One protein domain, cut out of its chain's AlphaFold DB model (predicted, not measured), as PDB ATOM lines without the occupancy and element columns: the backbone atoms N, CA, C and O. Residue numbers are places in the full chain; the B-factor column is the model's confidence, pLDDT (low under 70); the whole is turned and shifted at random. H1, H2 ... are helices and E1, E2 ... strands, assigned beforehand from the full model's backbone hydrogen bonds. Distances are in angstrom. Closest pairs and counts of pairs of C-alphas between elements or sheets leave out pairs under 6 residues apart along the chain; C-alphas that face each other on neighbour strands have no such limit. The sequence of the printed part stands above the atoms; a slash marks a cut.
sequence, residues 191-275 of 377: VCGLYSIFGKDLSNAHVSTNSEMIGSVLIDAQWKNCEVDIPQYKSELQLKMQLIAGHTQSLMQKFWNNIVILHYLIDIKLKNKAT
ATOM      1  N   VAL A 191      13.890  22.161 -34.547       83.88
ATOM      2  CA  VAL A 191      13.395  22.377 -33.192       83.88
ATOM      3  C   VAL A 191      14.003  21.314 -32.294       83.88
ATOM      4  O   VAL A 191      13.949  20.129 -32.615       83.88
ATOM      5  N   CYS A 192      14.589  21.750 -31.182       83.06
ATOM      6  CA  CYS A 192      15.164  20.878 -30.166       83.06
ATOM      7  C   CYS A 192      14.455  21.145 -28.836       83.06
ATOM      8  O   CYS A 192      14.426  22.287 -28.376       83.06
ATOM      9  N   GLY A 193      13.911  20.100 -28.222       84.00
ATOM     10  CA  GLY A 193      13.290  20.134 -26.903       84.00
ATOM     11  C   GLY A 193      14.030  19.217 -25.936       84.00
ATOM     12  O   GLY A 193      14.397  18.102 -26.297       84.00
ATOM     13  N   LEU A 194      14.235  19.683 -24.707       85.44
ATOM     14  CA  LEU A 194      14.791  18.889 -23.615       85.44
ATOM     15  C   LEU A 194      13.707  18.700 -22.553       85.44
ATOM     16  O   LEU A 194      13.243  19.672 -21.958       85.44
ATOM     17  N   TYR A 195      13.324  17.453 -22.304       86.81
ATOM     18  CA  TYR A 195      12.293  17.091 -21.337       86.81
ATOM     19  C   TYR A 195      12.932  16.338 -20.177       86.81
ATOM     20  O   TYR A 195      13.565  15.302 -20.380       86.81
ATOM     21  N   SER A 196      12.754  16.837 -18.954       87.50
ATOM     22  CA  SER A 196      13.143  16.086 -17.762       87.50
ATOM     23  C   SER A 196      11.982  15.221 -17.290       87.50
ATOM     24  O   SER A 196      10.944  15.744 -16.892       87.50
ATOM     25  N   ILE A 197      12.158  13.897 -17.344       87.88
ATOM     26  CA  ILE A 197      11.239  12.950 -16.696       87.88
ATOM     27  C   ILE A 197      11.579  12.864 -15.209       87.88
ATOM     28  O   ILE A 197      10.694  12.823 -14.358       87.88
ATOM     29  N   PHE A 198      12.877  12.808 -14.903       85.81
ATOM     30  CA  PHE A 198      13.382  12.662 -13.550       85.81
ATOM     31  C   PHE A 198      14.730  13.368 -13.402       85.81
ATOM     32  O   PHE A 198      15.634  13.180 -14.215       85.81
ATOM     33  N   GLY A 199      14.891  14.138 -12.328       81.19
ATOM     34  CA  GLY A 199      16.154  14.796 -11.992       81.19
ATOM     35  C   GLY A 199      16.542  15.950 -12.928       81.19
ATOM     36  O   GLY A 199      15.710  16.580 -13.582       81.19
ATOM     37  N   LYS A 200      17.837  16.269 -12.946       81.69
ATOM     38  CA  LYS A 200      18.458  17.328 -13.763       81.69
ATOM     39  C   LYS A 200      19.620  16.730 -14.556       81.69
ATOM     40  O   LYS A 200      20.086  15.653 -14.210       81.69
ATOM     41  N   ASP A 201      20.110  17.406 -15.595       81.00
ATOM     42  CA  ASP A 201      21.316  16.943 -16.300       81.00
ATOM     43  C   ASP A 201      22.508  16.881 -15.334       81.00
ATOM     44  O   ASP A 201      22.915  17.892 -14.765       81.00
ATOM     45  N   LEU A 202      23.033  15.672 -15.142       77.69
ATOM     46  CA  LEU A 202      24.147  15.344 -14.258       77.69
ATOM     47  C   LEU A 202      25.490  15.360 -14.992       77.69
ATOM     48  O   LEU A 202      26.509  15.012 -14.406       77.69
ATOM     49  N   SER A 203      25.527  15.759 -16.266       75.88
ATOM     50  CA  SER A 203      26.769  15.796 -17.050       75.88
ATOM     51  C   SER A 203      27.851  16.692 -16.444       75.88
ATOM     52  O   SER A 203      29.034  16.431 -16.663       75.88
ATOM     53  N   ASN A 204      27.451  17.701 -15.664       72.75
ATOM     54  CA  ASN A 204      28.346  18.622 -14.961       72.75
ATOM     55  C   ASN A 204      28.311  18.455 -13.438       72.75
ATOM     56  O   ASN A 204      28.914  19.263 -12.731       72.75
ATOM     57  N   ALA A 205      27.605  17.447 -12.918       67.06
ATOM     58  CA  ALA A 205      27.618  17.183 -11.489       67.06
ATOM     59  C   ALA A 205      29.047  16.807 -11.075       67.06
ATOM     60  O   ALA A 205      29.677  15.937 -11.688       67.06
ATOM     61  N   HIS A 206      29.565  17.455 -10.031       64.44
ATOM     62  CA  HIS A 206      30.725  16.906  -9.346       64.44
ATOM     63  C   HIS A 206      30.330  15.515  -8.847       64.44
ATOM     64  O   HIS A 206      29.220  15.326  -8.352       64.44
ATOM     65  N   VAL A 207      31.205  14.526  -9.041       61.28
ATOM     66  CA  VAL A 207      30.988  13.141  -8.595       61.28
ATOM     67  C   VAL A 207      31.139  13.091  -7.071       61.28
ATOM     68  O   VAL A 207      32.027  12.432  -6.537       61.28
ATOM     69  N   SER A 208      30.328  13.864  -6.357       63.56
ATOM     70  CA  SER A 208      30.165  13.740  -4.926       63.56
ATOM     71  C   SER A 208      29.071  12.715  -4.667       63.56
ATOM     72  O   SER A 208      28.014  12.678  -5.299       63.56
ATOM     73  N   THR A 209      29.346  11.822  -3.723       63.47
ATOM     74  CA  THR A 209      28.393  10.807  -3.261       63.47
ATOM     75  C   THR A 209      27.205  11.421  -2.511       63.47
ATOM     76  O   THR A 209      26.244  10.708  -2.231       63.47
ATOM     77  N   ASN A 210      27.275  12.730  -2.235       66.38
ATOM     78  CA  ASN A 210      26.331  13.546  -1.471       66.38
ATOM     79  C   ASN A 210      25.666  14.619  -2.349       66.38
ATOM     80  O   ASN A 210      25.507  15.771  -1.956       66.38
ATOM     81  N   SER A 211      25.311  14.233  -3.569       72.88
ATOM     82  CA  SER A 211      24.506  15.052  -4.473       72.88
ATOM     83  C   SER A 211      23.046  15.117  -4.004       72.88
ATOM     84  O   SER A 211      22.565  14.244  -3.285       72.88
ATOM     85  N   GLU A 212      22.310  16.138  -4.447       74.00
ATOM     86  CA  GLU A 212      20.856  16.234  -4.240       74.00
ATOM     87  C   GLU A 212      20.101  15.087  -4.945       74.00
ATOM     88  O   GLU A 212      19.032  14.665  -4.507       74.00
ATOM     89  N   MET A 213      20.646  14.582  -6.059       76.19
ATOM     90  CA  MET A 213      19.964  13.635  -6.944       76.19
ATOM     91  C   MET A 213      20.800  12.375  -7.178       76.19
ATOM     92  O   MET A 213      21.955  12.449  -7.597       76.19
ATOM     93  N   ILE A 214      20.162  11.208  -7.024       83.25
ATOM     94  CA  ILE A 214      20.759   9.877  -7.260       83.25
ATOM     95  C   ILE A 214      21.055   9.642  -8.754       83.25
ATOM     96  O   ILE A 214      21.996   8.933  -9.123       83.25
ATOM     97  N   GLY A 215      20.230  10.215  -9.629       84.75
ATOM     98  CA  GLY A 215      20.275   9.997 -11.068       84.75
ATOM     99  C   GLY A 215      19.359  10.957 -11.822       84.75
ATOM    100  O   GLY A 215      18.672  11.782 -11.221       84.75
ATOM    101  N   SER A 216      19.343  10.835 -13.143       89.19
ATOM    102  CA  SER A 216      18.476  11.613 -14.017       89.19
ATOM    103  C   SER A 216      18.048  10.824 -15.248       89.19
ATOM    104  O   SER A 216      18.744   9.921 -15.723       89.19
ATOM    105  N   VAL A 217      16.867  11.175 -15.747       90.69
ATOM    106  CA  VAL A 217      16.280  10.656 -16.977       90.69
ATOM    107  C   VAL A 217      15.766  11.843 -17.779       90.69
ATOM    108  O   VAL A 217      14.790  12.497 -17.402       90.69
ATOM    109  N   LEU A 218      16.439  12.108 -18.892       90.56
ATOM    110  CA  LEU A 218      16.151  13.207 -19.801       90.56
ATOM    111  C   LEU A 218      15.812  12.660 -21.186       90.56
ATOM    112  O   LEU A 218      16.387  11.665 -21.624       90.56
ATOM    113  N   ILE A 219      14.907  13.330 -21.889       88.94
ATOM    114  CA  ILE A 219      14.622  13.086 -23.301       88.94
ATOM    115  C   ILE A 219      15.052  14.320 -24.081       88.94
ATOM    116  O   ILE A 219      14.488  15.398 -23.900       88.94
ATOM    117  N   ASP A 220      16.021  14.147 -24.972       87.94
ATOM    118  CA  ASP A 220      16.275  15.100 -26.044       87.94
ATOM    119  C   ASP A 220      15.402  14.725 -27.236       87.94
ATOM    120  O   ASP A 220      15.494  13.617 -27.764       87.94
ATOM    121  N   ALA A 221      14.552  15.648 -27.656       88.06
ATOM    122  CA  ALA A 221      13.696  15.502 -28.815       88.06
ATOM    123  C   ALA A 221      14.109  16.509 -29.888       88.06
ATOM    124  O   ALA A 221      14.317  17.685 -29.595       88.06
ATOM    125  N   GLN A 222      14.200  16.062 -31.136       87.75
ATOM    126  CA  GLN A 222      14.521  16.906 -32.280       87.75
ATOM    127  C   GLN A 222      13.520  16.674 -33.413       87.75
ATOM    128  O   GLN A 222      13.228  15.537 -33.773       87.75
ATOM    129  N   TRP A 223      12.968  17.746 -33.979       88.38
ATOM    130  CA  TRP A 223      12.004  17.664 -35.078       88.38
ATOM    131  C   TRP A 223      12.080  18.882 -36.001       88.38
ATOM    132  O   TRP A 223      12.691  19.897 -35.680       88.38
ATOM    133  N   LYS A 224      11.468  18.776 -37.186       83.50
ATOM    134  CA  LYS A 224      11.513  19.838 -38.207       83.50
ATOM    135  C   LYS A 224      10.308  20.773 -38.209       83.50
ATOM    136  O   LYS A 224      10.396  21.889 -38.703       83.50
ATOM    137  N   ASN A 225       9.165  20.342 -37.691       77.94
ATOM    138  CA  ASN A 225       7.986  21.202 -37.664       77.94
ATOM    139  C   ASN A 225       8.137  22.274 -36.581       77.94
ATOM    140  O   ASN A 225       8.576  21.985 -35.479       77.94
ATOM    141  N   CYS A 226       7.724  23.508 -36.859       72.81
ATOM    142  CA  CYS A 226       7.693  24.575 -35.856       72.81
ATOM    143  C   CYS A 226       6.491  24.451 -34.904       72.81
ATOM    144  O   CYS A 226       5.722  25.395 -34.739       72.81
ATOM    145  N   GLU A 227       6.311  23.272 -34.330       72.56
ATOM    146  CA  GLU A 227       5.304  22.978 -33.316       72.56
ATOM    147  C   GLU A 227       5.986  22.984 -31.943       72.56
ATOM    148  O   GLU A 227       7.153  22.607 -31.838       72.56
ATOM    149  N   VAL A 228       5.281  23.478 -30.920       69.12
ATOM    150  CA  VAL A 228       5.792  23.547 -29.538       69.12
ATOM    151  C   VAL A 228       5.797  22.160 -28.895       69.12
ATOM    152  O   VAL A 228       6.740  21.806 -28.189       69.12
ATOM    153  N   ASP A 229       4.756  21.376 -29.168       71.44
ATOM    154  CA  ASP A 229       4.625  20.012 -28.677       71.44
ATOM    155  C   ASP A 229       5.369  19.024 -29.582       71.44
ATOM    156  O   ASP A 229       5.489  19.230 -30.793       71.44
ATOM    157  N   ILE A 230       5.853  17.928 -28.987       76.81
ATOM    158  CA  ILE A 230       6.577  16.887 -29.721       76.81
ATOM    159  C   ILE A 230       5.626  16.234 -30.737       76.81
ATOM    160  O   ILE A 230       4.614  15.644 -30.339       76.81
ATOM    161  N   PRO A 231       5.945  16.259 -32.042       77.38
ATOM    162  CA  PRO A 231       5.115  15.613 -33.046       77.38
ATOM    163  C   PRO A 231       5.234  14.087 -32.942       77.38
ATOM    164  O   PRO A 231       6.329  13.534 -32.986       77.38
ATOM    165  N   GLN A 232       4.097  13.387 -32.898       71.31
ATOM    166  CA  GLN A 232       4.022  11.946 -32.602       71.31
ATOM    167  C   GLN A 232       4.829  11.022 -33.540       71.31
ATOM    168  O   GLN A 232       5.220   9.936 -33.124       71.31
ATOM    169  N   TYR A 233       5.068  11.413 -34.797       66.75
ATOM    170  CA  TYR A 233       5.613  10.510 -35.830       66.75
ATOM    171  C   TYR A 233       6.796  11.084 -36.629       66.75
ATOM    172  O   TYR A 233       7.205  10.495 -37.627       66.75
ATOM    173  N   LYS A 234       7.331  12.250 -36.240       71.75
ATOM    174  CA  LYS A 234       8.396  12.956 -36.988       71.75
ATOM    175  C   LYS A 234       9.503  13.526 -36.093       71.75
ATOM    176  O   LYS A 234      10.192  14.464 -36.493       71.75
ATOM    177  N   SER A 235       9.654  12.977 -34.893       81.69
ATOM    178  CA  SER A 235      10.681  13.375 -33.933       81.69
ATOM    179  C   SER A 235      11.763  12.307 -33.802       81.69
ATOM    180  O   SER A 235      11.459  11.124 -33.652       81.69
ATOM    181  N   GLU A 236      13.018  12.734 -33.792       86.06
ATOM    182  CA  GLU A 236      14.133  11.947 -33.279       86.06
ATOM    183  C   GLU A 236      14.175  12.114 -31.758       86.06
ATOM    184  O   GLU A 236      14.154  13.237 -31.257       86.06
ATOM    185  N   LEU A 237      14.170  11.002 -31.021       87.50
ATOM    186  CA  LEU A 237      14.140  10.994 -29.559       87.50
ATOM    187  C   LEU A 237      15.374  10.267 -29.033       87.50
ATOM    188  O   LEU A 237      15.599   9.101 -29.356       87.50
ATOM    189  N   GLN A 238      16.142  10.934 -28.179       88.62
ATOM    190  CA  GLN A 238      17.270  10.355 -27.467       88.62
ATOM    191  C   GLN A 238      16.977  10.352 -25.966       88.62
ATOM    192  O   GLN A 238      16.872  11.398 -25.329       88.62
ATOM    193  N   LEU A 239      16.886   9.154 -25.388       91.19
ATOM    194  CA  LEU A 239      16.798   8.973 -23.944       91.19
ATOM    195  C   LEU A 239      18.205   9.017 -23.334       91.19
ATOM    196  O   LEU A 239      19.058   8.190 -23.660       91.19
ATOM    197  N   LYS A 240      18.442   9.960 -22.424       88.75
ATOM    198  CA  LYS A 240      19.662  10.057 -21.620       88.75
ATOM    199  C   LYS A 240      19.359   9.660 -20.187       88.75
ATOM    200  O   LYS A 240      18.611  10.338 -19.490       88.75
ATOM    201  N   MET A 241      19.975   8.569 -19.751       89.94
ATOM    202  CA  MET A 241      19.939   8.113 -18.365       89.94
ATOM    203  C   MET A 241      21.317   8.318 -17.749       89.94
ATOM    204  O   MET A 241      22.315   7.850 -18.298       89.94
ATOM    205  N   GLN A 242      21.377   9.027 -16.628       87.31
ATOM    206  CA  GLN A 242      22.611   9.276 -15.887       87.31
ATOM    207  C   GLN A 242      22.411   8.834 -14.435       87.31
ATOM    208  O   GLN A 242      21.330   8.991 -13.871       87.31
ATOM    209  N   LEU A 243      23.447   8.272 -13.823       84.75
ATOM    210  CA  LEU A 243      23.411   7.798 -12.440       84.75
ATOM    211  C   LEU A 243      24.716   8.178 -11.745       84.75
ATOM    212  O   LEU A 243      25.790   8.021 -12.329       84.75
ATOM    213  N   ILE A 244      24.627   8.618 -10.492       80.94
ATOM    214  CA  ILE A 244      25.797   8.816  -9.640       80.94
ATOM    215  C   ILE A 244      26.121   7.489  -8.957       80.94
ATOM    216  O   ILE A 244      25.418   7.024  -8.053       80.94
ATOM    217  N   ALA A 245      27.195   6.848  -9.410       76.69
ATOM    218  CA  ALA A 245      27.688   5.632  -8.786       76.69
ATOM    219  C   ALA A 245      28.193   5.928  -7.362       76.69
ATOM    220  O   ALA A 245      28.941   6.878  -7.147       76.69
ATOM    221  N   GLY A 246      27.767   5.124  -6.384       75.00
ATOM    222  CA  GLY A 246      28.165   5.302  -4.981       75.00
ATOM    223  C   GLY A 246      27.400   6.372  -4.202       75.00
ATOM    224  O   GLY A 246      27.767   6.649  -3.064       75.00
ATOM    225  N   HIS A 247      26.339   6.947  -4.775       83.19
ATOM    226  CA  HIS A 247      25.469   7.891  -4.073       83.19
ATOM    227  C   HIS A 247      24.930   7.304  -2.757       83.19
ATOM    228  O   HIS A 247      24.482   6.155  -2.737       83.19
ATOM    229  N   THR A 248      24.916   8.090  -1.677       77.81
ATOM    230  CA  THR A 248      24.566   7.622  -0.319       77.81
ATOM    231  C   THR A 248      23.148   7.076  -0.196       77.81
ATOM    232  O   THR A 248      22.901   6.091   0.487       77.81
ATOM    233  N   GLN A 249      22.204   7.671  -0.917       78.44
ATOM    234  CA  GLN A 249      20.817   7.194  -0.952       78.44
ATOM    235  C   GLN A 249      20.571   6.051  -1.956       78.44
ATOM    236  O   GLN A 249      19.450   5.558  -2.074       78.44
ATOM    237  N   SER A 250      21.586   5.618  -2.713       80.88
ATOM    238  CA  SER A 250      21.413   4.560  -3.709       80.88
ATOM    239  C   SER A 250      21.414   3.178  -3.063       80.88
ATOM    240  O   SER A 250      22.337   2.813  -2.336       80.88
ATOM    241  N   LEU A 251      20.453   2.328  -3.439       79.25
ATOM    242  CA  LEU A 251      20.470   0.901  -3.082       79.25
ATOM    243  C   LEU A 251      21.746   0.196  -3.572       79.25
ATOM    244  O   LEU A 251      22.174  -0.801  -2.989       79.25
ATOM    245  N   MET A 252      22.373   0.727  -4.628       77.31
ATOM    246  CA  MET A 252      23.607   0.190  -5.199       77.31
ATOM    247  C   MET A 252      24.860   0.566  -4.403       77.31
ATOM    248  O   MET A 252      25.919   0.004  -4.667       77.31
ATOM    249  N   GLN A 253      24.768   1.456  -3.407       80.06
ATOM    250  CA  GLN A 253      25.924   1.880  -2.612       80.06
ATOM    251  C   GLN A 253      26.613   0.699  -1.909       80.06
ATOM    252  O   GLN A 253      27.839   0.628  -1.860       80.06
ATOM    253  N   LYS A 254      25.833  -0.281  -1.430       73.69
ATOM    254  CA  LYS A 254      26.373  -1.501  -0.804       73.69
ATOM    255  C   LYS A 254      27.274  -2.281  -1.764       73.69
ATOM    256  O   LYS A 254      28.357  -2.713  -1.382       73.69
ATOM    257  N   PHE A 255      26.847  -2.426  -3.018       80.69
ATOM    258  CA  PHE A 255      27.647  -3.076  -4.055       80.69
ATOM    259  C   PHE A 255      28.822  -2.204  -4.488       80.69
ATOM    260  O   PHE A 255      29.906  -2.726  -4.726       80.69
ATOM    261  N   TRP A 256      28.635  -0.884  -4.533       83.00
ATOM    262  CA  TRP A 256      29.691   0.062  -4.874       83.00
ATOM    263  C   TRP A 256      30.882  -0.037  -3.918       83.00
ATOM    264  O   TRP A 256      32.010  -0.169  -4.376       83.00
ATOM    265  N   ASN A 257      30.641  -0.091  -2.604       77.31
ATOM    266  CA  ASN A 257      31.710  -0.269  -1.617       77.31
ATOM    267  C   ASN A 257      32.482  -1.580  -1.837       77.31
ATOM    268  O   ASN A 257      33.711  -1.591  -1.783       77.31
ATOM    269  N   ASN A 258      31.778  -2.670  -2.161       79.75
ATOM    270  CA  ASN A 258      32.413  -3.948  -2.484       79.75
ATOM    271  C   ASN A 258      33.259  -3.860  -3.766       79.75
ATOM    272  O   ASN A 258      34.356  -4.409  -3.811       79.75
ATOM    273  N   ILE A 259      32.782  -3.143  -4.790       83.62
ATOM    274  CA  ILE A 259      33.525  -2.904  -6.037       83.62
ATOM    275  C   ILE A 259      34.776  -2.061  -5.772       83.62
ATOM    276  O   ILE A 259      35.835  -2.380  -6.305       83.62
ATOM    277  N   VAL A 260      34.691  -1.029  -4.929       80.25
ATOM    278  CA  VAL A 260      35.844  -0.195  -4.549       80.25
ATOM    279  C   VAL A 260      36.902  -1.026  -3.823       80.25
ATOM    280  O   VAL A 260      38.082  -0.938  -4.158       80.25
ATOM    281  N   ILE A 261      36.496  -1.884  -2.880       77.81
ATOM    282  CA  ILE A 261      37.413  -2.810  -2.195       77.81
ATOM    283  C   ILE A 261      38.048  -3.778  -3.198       77.81
ATOM    284  O   ILE A 261      39.259  -3.983  -3.175       77.81
ATOM    285  N   LEU A 262      37.257  -4.348  -4.108       79.62
ATOM    286  CA  LEU A 262      37.767  -5.250  -5.137       79.62
ATOM    287  C   LEU A 262      38.781  -4.548  -6.050       79.62
ATOM    288  O   LEU A 262      39.849  -5.099  -6.310       79.62
ATOM    289  N   HIS A 263      38.483  -3.324  -6.493       79.94
ATOM    290  CA  HIS A 263      39.399  -2.505  -7.286       79.94
ATOM    291  C   HIS A 263      40.697  -2.235  -6.523       79.94
ATOM    292  O   HIS A 263      41.781  -2.366  -7.081       79.94
ATOM    293  N   TYR A 264      40.606  -1.931  -5.229       75.19
ATOM    294  CA  TYR A 264      41.771  -1.729  -4.375       75.19
ATOM    295  C   TYR A 264      42.637  -2.994  -4.248       75.19
ATOM    296  O   TYR A 264      43.859  -2.918  -4.355       75.19
ATOM    297  N   LEU A 265      42.026  -4.174  -4.091       72.38
ATOM    298  CA  LEU A 265      42.746  -5.454  -4.064       72.38
ATOM    299  C   LEU A 265      43.422  -5.763  -5.407       72.38
ATOM    300  O   LEU A 265      44.566  -6.227  -5.435       72.38
ATOM    301  N   ILE A 266      42.740  -5.475  -6.519       74.94
ATOM    302  CA  ILE A 266      43.312  -5.583  -7.866       74.94
ATOM    303  C   ILE A 266      44.507  -4.635  -8.001       74.94
ATOM    304  O   ILE A 266      45.570  -5.066  -8.445       74.94
ATOM    305  N   ASP A 267      44.378  -3.384  -7.562       73.00
ATOM    306  CA  ASP A 267      45.453  -2.393  -7.612       73.00
ATOM    307  C   ASP A 267      46.661  -2.796  -6.764       73.00
ATOM    308  O   ASP A 267      47.795  -2.657  -7.224       73.00
ATOM    309  N   ILE A 268      46.456  -3.334  -5.555       70.75
ATOM    310  CA  ILE A 268      47.544  -3.878  -4.728       70.75
ATOM    311  C   ILE A 268      48.258  -5.006  -5.475       70.75
ATOM    312  O   ILE A 268      49.486  -5.001  -5.570       70.75
ATOM    313  N   LYS A 269      47.508  -5.951  -6.050       62.06
ATOM    314  CA  LYS A 269      48.078  -7.074  -6.807       62.06
ATOM    315  C   LYS A 269      48.847  -6.598  -8.044       62.06
ATOM    316  O   LYS A 269      49.909  -7.135  -8.352       62.06
ATOM    317  N   LEU A 270      48.341  -5.581  -8.743       65.56
ATOM    318  CA  LEU A 270      48.986  -4.989  -9.917       65.56
ATOM    319  C   LEU A 270      50.231  -4.163  -9.557       65.56
ATOM    320  O   LEU A 270      51.195  -4.169 -10.322       65.56
ATOM    321  N   LYS A 271      50.244  -3.483  -8.405       65.38
ATOM    322  CA  LYS A 271      51.414  -2.741  -7.902       65.38
ATOM    323  C   LYS A 271      52.492  -3.669  -7.337       65.38
ATOM    324  O   LYS A 271      53.673  -3.411  -7.540       65.38
ATOM    325  N   ASN A 272      52.107  -4.795  -6.738       58.00
ATOM    326  CA  ASN A 272      53.018  -5.820  -6.211       58.00
ATOM    327  C   ASN A 272      53.529  -6.812  -7.279       58.00
ATOM    328  O   ASN A 272      54.089  -7.859  -6.945       58.00
ATOM    329  N   LYS A 273      53.396  -6.479  -8.573       50.75
ATOM    330  CA  LYS A 273      53.895  -7.280  -9.708       50.75
ATOM    331  C   LYS A 273      55.396  -7.606  -9.666       50.75
ATOM    332  O   LYS A 273      55.825  -8.459 -10.432       50.75
ATOM    333  N   ALA A 274      56.187  -6.978  -8.793       50.59
ATOM    334  CA  ALA A 274      57.607  -7.294  -8.649       50.59
ATOM    335  C   ALA A 274      57.896  -8.568  -7.822       50.59
ATOM    336  O   ALA A 274      59.020  -9.053  -7.878       50.59
ATOM    337  N   THR A 275      56.933  -9.125  -7.071       48.12
ATOM    338  CA  THR A 275      57.224 -10.242  -6.139       48.12
ATOM    339  C   THR A 275      56.235 -11.410  -6.137       48.12
ATOM    340  O   THR A 275      56.585 -12.462  -5.616       48.12
TER     341      THR A 275
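Overview. This is residues 191 to 275 of the 377 residues of the protein "uncharacterized protein LOC108734867 isoform X2" of Agrilus planipennis (UniProt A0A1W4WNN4). A narrow, twisted ribbon of three antiparallel strands, E1, E2 and E3, runs on through a short link into one helix, H1, which leads away from the sheet's end and lengthens the whole into a rod. Residues 261 to 275, of which 261 to 271 belong to H1, stick out free. The printed part has 85 residues, with three named strands and then one named helix along the chain; the sheet's order is E1 - E2 - E3, and the class is mixed, helices and strands. The whole is extended, with a radius of gyration of the C-alphas of 19.7 A and spans of 67 by 28 by 19 A.

Arrangement. E1, residues 191 to 198, and E2, residues 215 to 223, form a hairpin, antiparallel at 158 degrees between their directions; N 193 and O 221 are 2.8 A apart, within hydrogen-bond range. E2 and E3, residues 235 to 243, form a second hairpin at 166 degrees, with N 218 and O 240 2.9 A apart. The three make a meander, each strand the antiparallel neighbour of the one before; E1 and E3 are the edge strands. H1, residues 253 to 271, is not on the sheet, and is apart from E1 and E2. In H1, 14 of 15 O i to N i+4 pairs are within hydrogen-bond range.

Along the chain. E1 begins at C-alpha 191 (13.395, 22.377, -33.192) and is 21.9 A long. E2 is 26.5 A long and E3 25.6 A, ending at C-alpha 243 (23.411, 7.798, -12.440). H1 is 26.4 A long and ends at C-alpha 271 (51.414, -2.741, -7.902).

Size, cuts and confidence. The two C-alphas farthest apart, those of Cys 226 and Thr 275, are 67.4 A apart. The printed part has no cut. The links E1 to E2, 16 residues, and E2 to E3, 11 residues, are long. The pLDDT is under 70 at residues 205 to 210, 228, 233 and 269 to 275.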